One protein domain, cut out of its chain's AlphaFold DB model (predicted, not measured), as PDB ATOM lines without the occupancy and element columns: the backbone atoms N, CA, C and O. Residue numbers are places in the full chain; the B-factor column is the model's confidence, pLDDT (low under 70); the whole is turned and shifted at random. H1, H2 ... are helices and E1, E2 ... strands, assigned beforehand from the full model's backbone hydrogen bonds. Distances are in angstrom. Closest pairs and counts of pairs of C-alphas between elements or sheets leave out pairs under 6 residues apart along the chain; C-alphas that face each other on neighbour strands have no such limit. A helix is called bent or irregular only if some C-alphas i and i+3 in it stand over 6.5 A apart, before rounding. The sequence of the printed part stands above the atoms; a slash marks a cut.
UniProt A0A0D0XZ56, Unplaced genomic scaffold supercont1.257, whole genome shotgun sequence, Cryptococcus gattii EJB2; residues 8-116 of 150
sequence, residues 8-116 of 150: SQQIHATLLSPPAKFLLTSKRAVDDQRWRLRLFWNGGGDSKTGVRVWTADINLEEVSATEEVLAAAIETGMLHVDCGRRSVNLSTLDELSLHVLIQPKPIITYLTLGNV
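This is residues 8 to 116 of the 150 residues of an uncharacterized protein of Cryptococcus gattii EJB2 (UniProt A0A0D0XZ56). What shape does this model show? One seven-stranded sheet curls into a small, nearly closed barrel, its edge strands E1 and E5 coming together, with helix H1 at one end. What builds it? The printed part has 109 residues, with E1 E2 E3 E4 H1 E5 E6 E7 along the chain; the antiparallel sheet runs E1 E2 E3 E4 E7 E6 E5, and the class is mostly strand. How large is it? It is compact, with a radius of gyration of the C-alphas of 13.7 A and spans of 39 by 28 by 21 A.

What comes first? E1, residues 8 to 13, E2, 20 to 29, E3, 34 to 41, and E4, 52 to 59, form a meander, each strand the antiparallel neighbour of the one before; within hydrogen-bond range are N 11 and O 22, 2.9 A, N 25 and O 38, 2.8 A, and N 37 and O 56, 2.8 A. What follows? H1, residues 67 to 75, is on the sheet at a height of 7.8 A, over none of its strands; its closest C-alpha pair with E1 is Ile 74 and Gln 9, 6.5 A, and every O i to N i+4 pair is within hydrogen-bond range. How does the sheet continue? E5, residues 79 to 82, E6, 95 to 100, and E7, 107 to 114, form another meander, with N 82 and O 97 at 2.9 A and N 98 and O 109 at 2.8 A; E7 also pairs with E4, N 55 and O 112 at 2.8 A. How does it fold? It is a folded sheet, bent back on itself: E1 E2 E3 E4 face E6 E5, with E7 as the hinge, and the closest C-alphas of E1 and E5, Ala 13 and Val 81, are 6.1 A apart.

Where does E1 begin? Its C-alpha 8 is at (-33.376, 4.411, 14.954). Which strands are longer? From first to last C-alpha E2 measures 28.4 A, E3 22.7 A, E4 23.5 A and E7 21.1 A, ending at C-alpha 114, (-45.905, -1.850, 3.851).

Is it unbroken? The printed part has no cut; its farthest C-alphas, Lys 48 and Pro 104, are 41.7 A apart, and the link E5 to E6 is long. Where is confidence low? Residues 30, 45 and 47 have pLDDT under 70.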
ATOM      1  N   SER A   8     -33.419   3.958  16.340       91.62
ATOM      2  CA  SER A   8     -33.376   4.411  14.954       91.62
ATOM      3  C   SER A   8     -31.941   4.481  14.463       91.62
ATOM      4  O   SER A   8     -31.092   5.012  15.176       91.62
ATOM      5  N   GLN A   9     -31.688   4.012  13.243       92.81
ATOM      6  CA  GLN A   9     -30.354   4.014  12.650       92.81
ATOM      7  C   GLN A   9     -30.407   4.310  11.153       92.81
ATOM      8  O   GLN A   9     -31.246   3.772  10.430       92.81
ATOM      9  N   GLN A  10     -29.484   5.141  10.663       92.88
ATOM     10  CA  GLN A  10     -29.276   5.294   9.223       92.88
ATOM     11  C   GLN A  10     -28.396   4.161   8.691       92.88
ATOM     12  O   GLN A  10     -27.308   3.916   9.207       92.88
ATOM     13  N   ILE A  11     -28.853   3.498   7.628       93.94
ATOM     14  CA  ILE A  11     -28.093   2.456   6.934       93.94
ATOM     15  C   ILE A  11     -27.674   2.981   5.564       93.94
ATOM     16  O   ILE A  11     -28.505   3.434   4.775       93.94
ATOM     17  N   HIS A  12     -26.381   2.892   5.265       92.50
ATOM     18  CA  HIS A  12     -25.821   3.233   3.961       92.50
ATOM     19  C   HIS A  12     -25.535   1.954   3.168       92.50
ATOM     20  O   HIS A  12     -24.511   1.302   3.360       92.50
ATOM     21  N   ALA A  13     -26.434   1.599   2.252       90.69
ATOM     22  CA  ALA A  13     -26.298   0.434   1.387       90.69
ATOM     23  C   ALA A  13     -25.426   0.773   0.166       90.69
ATOM     24  O   ALA A  13     -25.918   1.002  -0.939       90.69
ATOM     25  N   THR A  14     -24.111   0.846   0.380       87.69
ATOM     26  CA  THR A  14     -23.122   1.246  -0.641       87.69
ATOM     27  C   THR A  14     -22.871   0.189  -1.712       87.69
ATOM     28  O   THR A  14     -22.347   0.514  -2.778       87.69
ATOM     29  N   LEU A  15     -23.247  -1.067  -1.453       86.75
ATOM     30  CA  LEU A  15     -23.124  -2.147  -2.430       86.75
ATOM     31  C   LEU A  15     -24.223  -2.102  -3.497       86.75
ATOM     32  O   LEU A  15     -23.994  -2.600  -4.598       86.75
ATOM     33  N   LEU A  16     -25.371  -1.476  -3.215       88.44
ATOM     34  CA  LEU A  16     -26.431  -1.285  -4.202       88.44
ATOM     35  C   LEU A  16     -25.994  -0.311  -5.304       88.44
ATOM     36  O   LEU A  16     -25.145   0.561  -5.112       88.44
ATOM     37  N   SER A  17     -26.583  -0.470  -6.483       87.44
ATOM     38  CA  SER A  17     -26.388   0.394  -7.638       87.44
ATOM     39  C   SER A  17     -27.755   0.858  -8.162       87.44
ATOM     40  O   SER A  17     -28.476   0.047  -8.755       87.44
ATOM     41  N   PRO A  18     -28.124   2.137  -7.944       88.12
ATOM     42  CA  PRO A  18     -27.350   3.160  -7.223       88.12
ATOM     43  C   PRO A  18     -27.256   2.891  -5.703       88.12
ATOM     44  O   PRO A  18     -28.129   2.217  -5.152       88.12
ATOM     45  N   PRO A  19     -26.230   3.427  -5.006       89.75
ATOM     46  CA  PRO A  19     -26.167   3.389  -3.547       89.75
ATOM     47  C   PRO A  19     -27.403   4.029  -2.918       89.75
ATOM     48  O   PRO A  19     -27.869   5.074  -3.379       89.75
ATOM     49  N   ALA A  20     -27.905   3.441  -1.834       92.06
ATOM     50  CA  ALA A  20     -29.117   3.910  -1.172       92.06
ATOM     51  C   ALA A  20     -28.902   4.164   0.321       92.06
ATOM     52  O   ALA A  20     -28.066   3.534   0.973       92.06
ATOM     53  N   LYS A  21     -29.681   5.103   0.864       93.81
ATOM     54  CA  LYS A  21     -29.742   5.389   2.297       93.81
ATOM     55  C   LYS A  21     -31.115   5.016   2.819       93.81
ATOM     56  O   LYS A  21     -32.120   5.414   2.229       93.81
ATOM     57  N   PHE A  22     -31.134   4.313   3.936       94.88
ATOM     58  CA  PHE A  22     -32.354   3.905   4.606       94.88
ATOM     59  C   PHE A  22     -32.373   4.429   6.035       94.88
ATOM     60  O   PHE A  22     -31.322   4.591   6.656       94.88
ATOM     61  N   LEU A  23     -33.570   4.658   6.561       94.44
ATOM     62  CA  LEU A  23     -33.797   4.851   7.987       94.44
ATOM     63  C   LEU A  23     -34.417   3.570   8.542       94.44
ATOM     64  O   LEU A  23     -35.555   3.245   8.216       94.44
ATOM     65  N   LEU A  24     -33.668   2.848   9.368       95.44
ATOM     66  CA  LEU A  24     -34.198   1.754  10.167       95.44
ATOM     67  C   LEU A  24     -34.831   2.327  11.432       95.44
ATOM     68  O   LEU A  24     -34.248   3.185  12.093       95.44
ATOM     69  N   THR A  25     -35.992   1.799  11.788       93.75
ATOM     70  CA  THR A  25     -36.629   2.004  13.085       93.75
ATOM     71  C   THR A  25     -36.965   0.649  13.690       93.75
ATOM     72  O   THR A  25     -37.340  -0.288  12.978       93.75
ATOM     73  N   SER A  26     -36.800   0.548  15.002       91.00
ATOM     74  CA  SER A  26     -37.072  -0.644  15.794       91.00
ATOM     75  C   SER A  26     -38.044  -0.292  16.903       91.00
ATOM     76  O   SER A  26     -37.915   0.751  17.548       91.00
ATOM     77  N   LYS A  27     -39.003  -1.181  17.143       89.44
ATOM     78  CA  LYS A  27     -39.913  -1.093  18.280       89.44
ATOM     79  C   LYS A  27     -40.121  -2.463  18.902       89.44
ATOM     80  O   LYS A  27     -40.265  -3.456  18.182       89.44
ATOM     81  N   ARG A  28     -40.201  -2.506  20.230       85.94
ATOM     82  CA  ARG A  28     -40.539  -3.709  20.975       85.94
ATOM     83  C   ARG A  28     -42.022  -3.688  21.335       85.94
ATOM     84  O   ARG A  28     -42.485  -2.849  22.100       85.94
ATOM     85  N   ALA A  29     -42.781  -4.638  20.805       80.88
ATOM     86  CA  ALA A  29     -44.161  -4.840  21.218       80.88
ATOM     87  C   ALA A  29     -44.188  -5.727  22.472       80.88
ATOM     88  O   ALA A  29     -43.948  -6.932  22.427       80.88
ATOM     89  N   VAL A  30     -44.344  -5.087  23.633       67.69
ATOM     90  CA  VAL A  30     -44.230  -5.736  24.954       67.69
ATOM     91  C   VAL A  30     -45.322  -6.798  25.166       67.69
ATOM     92  O   VAL A  30     -45.133  -7.728  25.942       67.69
ATOM     93  N   ASP A  31     -46.437  -6.675  24.453       73.75
ATOM     94  CA  ASP A  31     -47.623  -7.525  24.520       73.75
ATOM     95  C   ASP A  31     -47.482  -8.878  23.804       73.75
ATOM     96  O   ASP A  31     -48.058  -9.858  24.272       73.75
ATOM     97  N   ASP A  32     -46.711  -8.972  22.717       76.62
ATOM     98  CA  ASP A  32     -46.730 -10.139  21.815       76.62
ATOM     99  C   ASP A  32     -45.354 -10.792  21.571       76.62
ATOM    100  O   ASP A  32     -45.210 -11.614  20.667       76.62
ATOM    101  N   GLN A  33     -44.329 -10.426  22.350       82.00
ATOM    102  CA  GLN A  33     -42.941 -10.872  22.138       82.00
ATOM    103  C   GLN A  33     -42.368 -10.532  20.740       82.00
ATOM    104  O   GLN A  33     -41.286 -11.003  20.375       82.00
ATOM    105  N   ARG A  34     -43.028  -9.653  19.968       89.88
ATOM    106  CA  ARG A  34     -42.550  -9.249  18.648       89.88
ATOM    107  C   ARG A  34     -41.561  -8.099  18.745       89.88
ATOM    108  O   ARG A  34     -41.769  -7.075  19.410       89.88
ATOM    109  N   TRP A  35     -40.482  -8.259  18.000       91.38
ATOM    110  CA  TRP A  35     -39.584  -7.196  17.609       91.38
ATOM    111  C   TRP A  35     -39.963  -6.722  16.220       91.38
ATOM    112  O   TRP A  35     -39.986  -7.489  15.259       91.38
ATOM    113  N   ARG A  36     -40.301  -5.445  16.128       92.81
ATOM    114  CA  ARG A  36     -40.895  -4.896  14.931       92.81
ATOM    115  C   ARG A  36     -39.948  -3.909  14.259       92.81
ATOM    116  O   ARG A  36     -39.597  -2.880  14.843       92.81
ATOM    117  N   LEU A  37     -39.573  -4.209  13.024       94.62
ATOM    118  CA  LEU A  37     -38.609  -3.465  12.224       94.62
ATOM    119  C   LEU A  37     -39.281  -2.777  11.046       94.62
ATOM    120  O   LEU A  37     -40.138  -3.353  10.376       94.62
ATOM    121  N   ARG A  38     -38.871  -1.534  10.783       95.94
ATOM    122  CA  ARG A  38     -39.281  -0.791   9.588       95.94
ATOM    123  C   ARG A  38     -38.095  -0.105   8.969       95.94
ATOM    124  O   ARG A  38     -37.352   0.593   9.657       95.94
ATOM    125  N   LEU A  39     -37.960  -0.283   7.668       96.56
ATOM    126  CA  LEU A  39     -36.899   0.281   6.866       96.56
ATOM    127  C   LEU A  39     -37.506   1.268   5.874       96.56
ATOM    128  O   LEU A  39     -38.183   0.871   4.930       96.56
ATOM    129  N   PHE A  40     -37.274   2.555   6.097       95.44
ATOM    130  CA  PHE A  40     -37.789   3.627   5.257       95.44
ATOM    131  C   PHE A  40     -36.764   4.051   4.213       95.44
ATOM    132  O   PHE A  40     -35.574   4.185   4.506       95.44
ATOM    133  N   TRP A  41     -37.243   4.347   3.009       94.88
ATOM    134  CA  TRP A  41     -36.452   4.898   1.915       94.88
ATOM    135  C   TRP A  41     -37.188   6.070   1.275       94.88
ATOM    136  O   TRP A  41     -38.350   5.950   0.894       94.88
ATOM    137  N   ASN A  42     -36.502   7.202   1.134       90.38
ATOM    138  CA  ASN A  42     -37.071   8.439   0.598       90.38
ATOM    139  C   ASN A  42     -36.595   8.717  -0.838       90.38
ATOM    140  O   ASN A  42     -35.999   9.759  -1.107       90.38
ATOM    141  N   GLY A  43     -36.724   7.739  -1.739       83.31
ATOM    142  CA  GLY A  43     -36.496   7.971  -3.171       83.31
ATOM    143  C   GLY A  43     -35.078   8.399  -3.577       83.31
ATOM    144  O   GLY A  43     -34.883   8.896  -4.680       83.31
ATOM    145  N   GLY A  44     -34.083   8.294  -2.687       72.31
ATOM    146  CA  GLY A  44     -32.750   8.867  -2.913       72.31
ATOM    147  C   GLY A  44     -32.715  10.403  -2.980       72.31
ATOM    148  O   GLY A  44     -31.719  10.957  -3.435       72.31
ATOM    149  N   GLY A  45     -33.770  11.090  -2.525       67.31
ATOM    150  CA  GLY A  45     -33.899  12.548  -2.604       67.31
ATOM    151  C   GLY A  45     -34.487  13.071  -3.919       67.31
ATOM    152  O   GLY A  45     -34.599  14.286  -4.073       67.31
ATOM    153  N   ASP A  46     -34.885  12.193  -4.847       70.12
ATOM    154  CA  ASP A  46     -35.705  12.586  -5.997       70.12
ATOM    155  C   ASP A  46     -37.137  12.869  -5.525       70.12
ATOM    156  O   ASP A  46     -37.810  11.994  -4.981       70.12
ATOM    157  N   SER A  47     -37.618  14.092  -5.753       64.88
ATOM    158  CA  SER A  47     -38.953  14.542  -5.343       64.88
ATOM    159  C   SER A  47     -40.095  13.782  -6.022       64.88
ATOM    160  O   SER A  47     -41.244  13.900  -5.597       64.88
ATOM    161  N   LYS A  48     -39.802  12.999  -7.066       73.38
ATOM    162  CA  LYS A  48     -40.791  12.191  -7.791       73.38
ATOM    163  C   LYS A  48     -41.136  10.875  -7.101       73.38
ATOM    164  O   LYS A  48     -42.208  10.333  -7.354       73.38
ATOM    165  N   THR A  49     -40.240  10.345  -6.269       76.50
ATOM    166  CA  THR A  49     -40.452   9.053  -5.611       76.50
ATOM    167  C   THR A  49     -40.845   9.285  -4.160       76.50
ATOM    168  O   THR A  49     -40.051   9.786  -3.370       76.50
ATOM    169  N   GLY A  50     -42.081   8.918  -3.813       83.56
ATOM    170  CA  GLY A  50     -42.570   8.989  -2.439       83.56
ATOM    171  C   GLY A  50     -41.793   8.079  -1.481       83.56
ATOM    172  O   GLY A  50     -41.059   7.177  -1.895       83.56
ATOM    173  N   VAL A  51     -41.981   8.305  -0.180       91.38
ATOM    174  CA  VAL A  51     -41.397   7.458   0.865       91.38
ATOM    175  C   VAL A  51     -41.974   6.047   0.761       91.38
ATOM    176  O   VAL A  51     -43.189   5.866   0.758       91.38
ATOM    177  N   ARG A  52     -41.094   5.046   0.715       94.44
ATOM    178  CA  ARG A  52     -41.447   3.625   0.814       94.44
ATOM    179  C   ARG A  52     -40.991   3.070   2.154       94.44
ATOM    180  O   ARG A  52     -40.017   3.561   2.733       94.44
ATOM    181  N   VAL A  53     -41.677   2.034   2.623       96.62
ATOM    182  CA  VAL A  53     -41.351   1.335   3.866       96.62
ATOM    183  C   VAL A  53     -41.416  -0.172   3.655       96.62
ATOM    184  O   VAL A  53     -42.385  -0.678   3.099       96.62
ATOM    185  N   TRP A  54     -40.395  -0.885   4.120       97.62
ATOM    186  CA  TRP A  54     -40.429  -2.340   4.260       97.62
ATOM    187  C   TRP A  54     -40.506  -2.702   5.736       97.62
ATOM    188  O   TRP A  54     -39.876  -2.044   6.567       97.62
ATOM    189  N   THR A  55     -41.290  -3.718   6.070       96.88
ATOM    190  CA  THR A  55     -41.670  -4.040   7.445       96.88
ATOM    191  C   THR A  55     -41.441  -5.515   7.743       96.88
ATOM    192  O   THR A  55     -41.547  -6.363   6.858       96.88
ATOM    193  N   ALA A  56     -41.093  -5.814   8.990       95.50
ATOM    194  CA  ALA A  56     -41.038  -7.176   9.505       95.50
ATOM    195  C   ALA A  56     -41.369  -7.192  10.996       95.50
ATOM    196  O   ALA A  56     -40.880  -6.352  11.752       95.50
ATOM    197  N   ASP A  57     -42.148  -8.188  11.410       93.50
ATOM    198  CA  ASP A  57     -42.483  -8.441  12.808       93.50
ATOM    199  C   ASP A  57     -41.914  -9.809  13.212       93.50
ATOM    200  O   ASP A  57     -42.477 -10.867  12.927       93.50
ATOM    201  N   ILE A  58     -40.763  -9.788  13.874       91.56
ATOM    202  CA  ILE A  58     -39.965 -10.964  14.223       91.56
ATOM    203  C   ILE A  58     -40.361 -11.441  15.618       91.56
ATOM    204  O   ILE A  58     -40.437 -10.638  16.545       91.56
ATOM    205  N   ASN A  59     -40.594 -12.740  15.794       90.12
ATOM    206  CA  ASN A  59     -40.733 -13.321  17.127       90.12
ATOM    207  C   ASN A  59     -39.347 -13.438  17.776       90.12
ATOM    208  O   ASN A  59     -38.484 -14.134  17.248       90.12
ATOM    209  N   LEU A  60     -39.117 -12.761  18.902       87.94
ATOM    210  CA  LEU A  60     -37.803 -12.777  19.551       87.94
ATOM    211  C   LEU A  60     -37.416 -14.143  20.114       87.94
ATOM    212  O   LEU A  60     -36.228 -14.421  20.226       87.94
ATOM    213  N   GLU A  61     -38.383 -15.015  20.407       87.12
ATOM    214  CA  GLU A  61     -38.096 -16.387  20.845       87.12
ATOM    215  C   GLU A  61     -37.423 -17.225  19.746       87.12
ATOM    216  O   GLU A  61     -36.692 -18.169  20.035       87.12
ATOM    217  N   GLU A  62     -37.633 -16.862  18.479       86.50
ATOM    218  CA  GLU A  62     -37.023 -17.523  17.319       86.50
ATOM    219  C   GLU A  62     -35.631 -16.955  16.993       86.50
ATOM    220  O   GLU A  62     -34.912 -17.488  16.144       86.50
ATOM    221  N   VAL A  63     -35.230 -15.874  17.668       86.81
ATOM    222  CA  VAL A  63     -33.960 -15.195  17.437       86.81
ATOM    223  C   VAL A  63     -32.908 -15.713  18.408       86.81
ATOM    224  O   VAL A  63     -33.031 -15.609  19.624       86.81
ATOM    225  N   SER A  64     -31.798 -16.220  17.874       85.81
ATOM    226  CA  SER A  64     -30.679 -16.746  18.664       85.81
ATOM    227  C   SER A  64     -29.771 -15.648  19.249       85.81
ATOM    228  O   SER A  64     -28.547 -15.774  19.195       85.81
ATOM    229  N   ALA A  65     -30.338 -14.541  19.737       87.88
ATOM    230  CA  ALA A  65     -29.609 -13.411  20.315       87.88
ATOM    231  C   ALA A  65     -30.467 -12.664  21.343       87.88
ATOM    232  O   ALA A  65     -31.684 -12.586  21.198       87.88
ATOM    233  N   THR A  66     -29.831 -12.090  22.367       91.00
ATOM    234  CA  THR A  66     -30.545 -11.293  23.374       91.00
ATOM    235  C   THR A  66     -30.917  -9.913  22.831       91.00
ATOM    236  O   THR A  66     -30.304  -9.417  21.880       91.00
ATOM    237  N   GLU A  67     -31.902  -9.264  23.458       91.44
ATOM    238  CA  GLU A  67     -32.331  -7.914  23.073       91.44
ATOM    239  C   GLU A  67     -31.176  -6.900  23.137       91.44
ATOM    240  O   GLU A  67     -31.087  -6.023  22.282       91.44
ATOM    241  N   GLU A  68     -30.253  -7.039  24.091       92.19
ATOM    242  CA  GLU A  68     -29.094  -6.155  24.257       92.19
ATOM    243  C   GLU A  68     -28.105  -6.284  23.097       92.19
ATOM    244  O   GLU A  68     -27.583  -5.282  22.611       92.19
ATOM    245  N   VAL A  69     -27.857  -7.511  22.627       93.06
ATOM    246  CA  VAL A  69     -26.964  -7.763  21.486       93.06
ATOM    247  C   VAL A  69     -27.562  -7.180  20.208       93.06
ATOM    248  O   VAL A  69     -26.854  -6.555  19.417       93.06
ATOM    249  N   LEU A  70     -28.872  -7.348  20.020       92.56
ATOM    250  CA  LEU A  70     -29.602  -6.779  18.889       92.56
ATOM    251  C   LEU A  70     -29.599  -5.245  18.927       92.56
ATOM    252  O   LEU A  70     -29.314  -4.607  17.913       92.56
ATOM    253  N   ALA A  71     -29.863  -4.658  20.095       93.12
ATOM    254  CA  ALA A  71     -29.834  -3.215  20.296       93.12
ATOM    255  C   ALA A  71     -28.448  -2.640  19.986       93.12
ATOM    256  O   ALA A  71     -28.329  -1.740  19.155       93.12
ATOM    257  N   ALA A  72     -27.392  -3.234  20.550       93.62
ATOM    258  CA  ALA A  72     -26.017  -2.819  20.299       93.62
ATOM    259  C   ALA A  72     -25.650  -2.913  18.810       93.62
ATOM    260  O   ALA A  72     -24.994  -2.017  18.277       93.62
ATOM    261  N   ALA A  73     -26.092  -3.959  18.104       93.88
ATOM    262  CA  ALA A  73     -25.857  -4.093  16.669       93.88
ATOM    263  C   ALA A  73     -26.541  -2.982  15.856       93.88
ATOM    264  O   ALA A  73     -25.941  -2.448  14.922       93.88
ATOM    265  N   ILE A  74     -27.767  -2.594  16.223       93.44
ATOM    266  CA  ILE A  74     -28.469  -1.473  15.585       93.44
ATOM    267  C   ILE A  74     -27.733  -0.157  15.849       93.44
ATOM    268  O   ILE A  74     -27.433   0.572  14.906       93.44
ATOM    269  N   GLU A  75     -27.408   0.133  17.107       91.75
ATOM    270  CA  GLU A  75     -26.765   1.387  17.518       91.75
ATOM    271  C   GLU A  75     -25.369   1.565  16.907       91.75
ATOM    272  O   GLU A  75     -24.985   2.670  16.523       91.75
ATOM    273  N   THR A  76     -24.612   0.475  16.777       90.44
ATOM    274  CA  THR A  76     -23.271   0.481  16.170       90.44
ATOM    275  C   THR A  76     -23.295   0.417  14.643       90.44
ATOM    276  O   THR A  76     -22.247   0.520  14.007       90.44
ATOM    277  N   GLY A  77     -24.475   0.279  14.028       90.38
ATOM    278  CA  GLY A  77     -24.615   0.212  12.576       90.38
ATOM    279  C   GLY A  77     -24.124  -1.101  11.963       90.38
ATOM    280  O   GLY A  77     -23.788  -1.128  10.780       90.38
ATOM    281  N   MET A  78     -24.110  -2.192  12.731       93.38
ATOM    282  CA  MET A  78     -23.778  -3.550  12.280       93.38
ATOM    283  C   MET A  78     -24.951  -4.166  11.500       93.38
ATOM    284  O   MET A  78     -25.488  -5.220  11.844       93.38
ATOM    285  N   LEU A  79     -25.374  -3.465  10.451       94.31
ATOM    286  CA  LEU A  79     -26.567  -3.744   9.663       94.31
ATOM    287  C   LEU A  79     -26.229  -3.695   8.176       94.31
ATOM    288  O   LEU A  79     -25.494  -2.819   7.716       94.31
ATOM    289  N   HIS A  80     -26.815  -4.602   7.408       93.50
ATOM    290  CA  HIS A  80     -26.647  -4.650   5.965       93.50
ATOM    291  C   HIS A  80     -27.987  -4.892   5.272       93.50
ATOM    292  O   HIS A  80     -28.766  -5.729   5.711       93.50
ATOM    293  N   VAL A  81     -28.255  -4.155   4.194       94.31
ATOM    294  CA  VAL A  81     -29.458  -4.332   3.371       94.31
ATOM    295  C   VAL A  81     -29.063  -5.065   2.101       94.31
ATOM    296  O   VAL A  81     -28.228  -4.567   1.344       94.31
ATOM    297  N   ASP A  82     -29.689  -6.211   1.870       92.56
ATOM    298  CA  ASP A  82     -29.496  -7.037   0.686       92.56
ATOM    299  C   ASP A  82     -30.817  -7.157  -0.094       92.56
ATOM    300  O   ASP A  82     -31.865  -7.519   0.445       92.56
ATOM    301  N   CYS A  83     -30.759  -6.817  -1.382       90.25
ATOM    302  CA  CYS A  83     -31.882  -6.860  -2.319       90.25
ATOM    303  C   CYS A  83     -31.776  -8.039  -3.310       90.25
ATOM    304  O   CYS A  83     -32.404  -8.010  -4.370       90.25
ATOM    305  N   GLY A  84     -30.909  -9.022  -3.038       86.50
ATOM    306  CA  GLY A  84     -30.629 -10.198  -3.872       86.50
ATOM    307  C   GLY A  84     -29.799  -9.912  -5.130       86.50
ATOM    308  O   GLY A  84     -29.265 -10.826  -5.757       86.50
ATOM    309  N   ARG A  85     -29.668  -8.642  -5.520       86.56
ATOM    310  CA  ARG A  85     -28.894  -8.187  -6.679       86.56
ATOM    311  C   ARG A  85     -28.322  -6.799  -6.448       86.56
ATOM    312  O   ARG A  85     -28.901  -5.974  -5.747       86.56
ATOM    313  N   ARG A  86     -27.199  -6.528  -7.118       82.12
ATOM    314  CA  ARG A  86     -26.491  -5.249  -7.014       82.12
ATOM    315  C   ARG A  86     -27.266  -4.096  -7.647       82.12
ATOM    316  O   ARG A  86     -27.388  -3.040  -7.042       82.12
ATOM    317  N   SER A  87     -27.763  -4.285  -8.870       88.38
ATOM    318  CA  SER A  87     -28.576  -3.281  -9.559       88.38
ATOM    319  C   SER A  87     -30.045  -3.538  -9.261       88.38
ATOM    320  O   SER A  87     -30.576  -4.593  -9.612       88.38
ATOM    321  N   VAL A  88     -30.686  -2.595  -8.579       87.12
ATOM    322  CA  VAL A  88     -32.072  -2.734  -8.140       87.12
ATOM    323  C   VAL A  88     -32.802  -1.410  -8.286       87.12
ATOM    324  O   VAL A  88     -32.261  -0.347  -7.986       87.12
ATOM    325  N   ASN A  89     -34.053  -1.485  -8.731       90.69
ATOM    326  CA  ASN A  89     -34.955  -0.353  -8.667       90.69
ATOM    327  C   ASN A  89     -35.779  -0.430  -7.376       90.69
ATOM    328  O   ASN A  89     -36.746  -1.186  -7.288       90.69
ATOM    329  N   LEU A  90     -35.390   0.354  -6.371       91.31
ATOM    330  CA  LEU A  90     -36.080   0.400  -5.078       91.31
ATOM    331  C   LEU A  90     -37.511   0.953  -5.183       91.31
ATOM    332  O   LEU A  90     -38.335   0.657  -4.319       91.31
ATOM    333  N   SER A  91     -37.846   1.703  -6.243       90.38
ATOM    334  CA  SER A  91     -39.204   2.227  -6.449       90.38
ATOM    335  C   SER A  91     -40.216   1.165  -6.880       90.38
ATOM    336  O   SER A  91     -41.408   1.447  -6.916       90.38
ATOM    337  N   THR A  92     -39.761  -0.051  -7.180       90.75
ATOM    338  CA  THR A  92     -40.604  -1.182  -7.593       90.75
ATOM    339  C   THR A  92     -40.295  -2.449  -6.798       90.75
ATOM    340  O   THR A  92     -40.687  -3.531  -7.212       90.75
ATOM    341  N   LEU A  93     -39.507  -2.350  -5.722       93.44
ATOM    342  CA  LEU A  93     -39.077  -3.507  -4.943       93.44
ATOM    343  C   LEU A  93     -40.077  -3.781  -3.818       93.44
ATOM    344  O   LEU A  93     -40.306  -2.909  -2.973       93.44
ATOM    345  N   ASP A  94     -40.632  -4.988  -3.795       94.31
ATOM    346  CA  ASP A  94     -41.644  -5.379  -2.807       94.31
ATOM    347  C   ASP A  94     -41.036  -6.085  -1.594       94.31
ATOM    348  O   ASP A  94     -41.586  -6.016  -0.501       94.31
ATOM    349  N   GLU A  95     -39.858  -6.689  -1.751       95.62
ATOM    350  CA  GLU A  95     -39.181  -7.429  -0.689       95.62
ATOM    351  C   GLU A  95     -37.679  -7.145  -0.678       95.62
ATOM    352  O   GLU A  95     -37.042  -6.985  -1.723       95.62
ATOM    353  N   LEU A  96     -37.104  -7.104   0.519       95.44
ATOM    354  CA  LEU A  96     -35.661  -7.049   0.734       95.44
ATOM    355  C   LEU A  96     -35.296  -7.788   2.018       95.44
ATOM    356  O   LEU A  96     -36.158  -8.115   2.829       95.44
ATOM    357  N   SER A  97     -34.009  -8.020   2.220       95.06
ATOM    358  CA  SER A  97     -33.493  -8.625   3.442       95.06
ATOM    359  C   SER A  97     -32.628  -7.645   4.227       95.06
ATOM    360  O   SER A  97     -31.844  -6.878   3.663       95.06
ATOM    361  N   LEU A  98     -32.793  -7.658   5.546       95.56
ATOM    362  CA  LEU A  98     -31.932  -6.973   6.498       95.56
ATOM    363  C   LEU A  98     -31.099  -8.020   7.226       95.56
ATOM    364  O   LEU A  98     -31.631  -8.943   7.845       95.56
ATOM    365  N   HIS A  99     -29.787  -7.859   7.158       94.50
ATOM    366  CA  HIS A  99     -28.828  -8.689   7.863       94.50
ATOM    367  C   HIS A  99     -28.315  -7.918   9.076       94.50
ATOM    368  O   HIS A  99     -27.730  -6.842   8.939       94.50
ATOM    369  N   VAL A 100     -28.510  -8.484  10.260       93.50
ATOM    370  CA  VAL A 100     -27.951  -7.985  11.517       93.50
ATOM    371  C   VAL A 100     -26.668  -8.763  11.779       93.50
ATOM    372  O   VAL A 100     -26.693  -9.978  11.990       93.50
ATOM    373  N   LEU A 101     -25.531  -8.076  11.690       92.81
ATOM    374  CA  LEU A 101     -24.195  -8.670  11.627       92.81
ATOM    375  C   LEU A 101     -23.645  -8.967  13.029       92.81
ATOM    376  O   LEU A 101     -22.665  -8.368  13.472       92.81
ATOM    377  N   ILE A 102     -24.291  -9.895  13.727       91.00
ATOM    378  CA  ILE A 102     -23.885 -10.366  15.055       91.00
ATOM    379  C   ILE A 102     -23.165 -11.720  14.988       91.00
ATOM    380  O   ILE A 102     -23.250 -12.450  14.000       91.00
ATOM    381  N   GLN A 103     -22.444 -12.050  16.060       84.88
ATOM    382  CA  GLN A 103     -21.769 -13.337  16.242       84.88
ATOM    383  C   GLN A 103     -22.681 -14.332  16.985       84.88
ATOM    384  O   GLN A 103     -23.484 -13.901  17.812       84.88
ATOM    385  N   PRO A 104     -22.553 -15.652  16.746       83.88
ATOM    386  CA  PRO A 104     -21.627 -16.305  15.810       83.88
ATOM    387  C   PRO A 104     -22.132 -16.330  14.357       83.88
ATOM    388  O   PRO A 104     -21.369 -16.638  13.444       83.88
ATOM    389  N   LYS A 105     -23.417 -16.034  14.133       87.75
ATOM    390  CA  LYS A 105     -24.049 -16.047  12.813       87.75
ATOM    391  C   LYS A 105     -24.951 -14.818  12.662       87.75
ATOM    392  O   LYS A 105     -25.701 -14.527  13.595       87.75
ATOM    393  N   PRO A 106     -24.933 -14.138  11.501       91.25
ATOM    394  CA  PRO A 106     -25.831 -13.021  11.255       91.25
ATOM    395  C   PRO A 106     -27.293 -13.471  11.266       91.25
ATOM    396  O   PRO A 106     -27.628 -14.557  10.780       91.25
ATOM    397  N   ILE A 107     -28.163 -12.601  11.771       92.00
ATOM    398  CA  ILE A 107     -29.611 -12.778  11.673       92.00
ATOM    399  C   ILE A 107     -30.063 -12.169  10.356       92.00
ATOM    400  O   ILE A 107     -29.765 -11.010  10.072       92.00
ATOM    401  N   ILE A 108     -30.789 -12.948   9.565       93.44
ATOM    402  CA  ILE A 108     -31.351 -12.521   8.287       93.44
ATOM    403  C   ILE A 108     -32.857 -12.411   8.473       93.44
ATOM    404  O   ILE A 108     -33.508 -13.384   8.841       93.44
ATOM    405  N   THR A 109     -33.399 -11.222   8.236       93.06
ATOM    406  CA  THR A 109     -34.841 -10.962   8.265       93.06
ATOM    407  C   THR A 109     -35.296 -10.497   6.896       93.06
ATOM    408  O   THR A 109     -34.670  -9.616   6.311       93.06
ATOM    409  N   TYR A 110     -36.405 -11.043   6.412       95.00
ATOM    410  CA  TYR A 110     -37.064 -10.582   5.196       95.00
ATOM    411  C   TYR A 110     -38.115  -9.535   5.548       95.00
ATOM    412  O   TYR A 110     -38.921  -9.745   6.451       95.00
ATOM    413  N   LEU A 111     -38.073  -8.401   4.854       97.25
ATOM    414  CA  LEU A 111     -39.008  -7.304   5.022       97.25
ATOM    415  C   LEU A 111     -39.846  -7.158   3.757       97.25
ATOM    416  O   LEU A 111     -39.310  -7.120   2.648       97.25
ATOM    417  N   THR A 112     -41.151  -7.013   3.946       97.38
ATOM    418  CA  THR A 112     -42.135  -6.847   2.874       97.38
ATOM    419  C   THR A 112     -42.608  -5.405   2.806       97.38
ATOM    420  O   THR A 112     -42.647  -4.711   3.823       97.38
ATOM    421  N   LEU A 113     -42.986  -4.938   1.621       97.12
ATOM    422  CA  LEU A 113     -43.515  -3.595   1.420       97.12
ATOM    423  C   LEU A 113     -44.768  -3.376   2.279       97.12
ATOM    424  O   LEU A 113     -45.720  -4.153   2.219       97.12
ATOM    425  N   GLY A 114     -44.762  -2.303   3.064       95.88
ATOM    426  CA  GLY A 114     -45.905  -1.850   3.851       95.88
ATOM    427  C   GLY A 114     -46.492  -0.546   3.317       95.88
ATOM    428  O   GLY A 114     -45.896   0.125   2.468       95.88
ATOM    429  N   ASN A 115     -47.648  -0.151   3.854       94.19
ATOM    430  CA  ASN A 115     -48.202   1.176   3.608       94.19
ATOM    431  C   ASN A 115     -47.527   2.197   4.536       94.19
ATOM    432  O   ASN A 115     -47.513   2.035   5.753       94.19
ATOM    433  N   VAL A 116     -46.959   3.263   3.969       92.75
ATOM    434  CA  VAL A 116     -46.265   4.304   4.744       92.75
ATOM    435  C   VAL A 116     -47.192   5.014   5.733       92.75
ATOM    436  O   VAL A 116     -46.740   5.401   6.811       92.75
TER     437      VAL A 116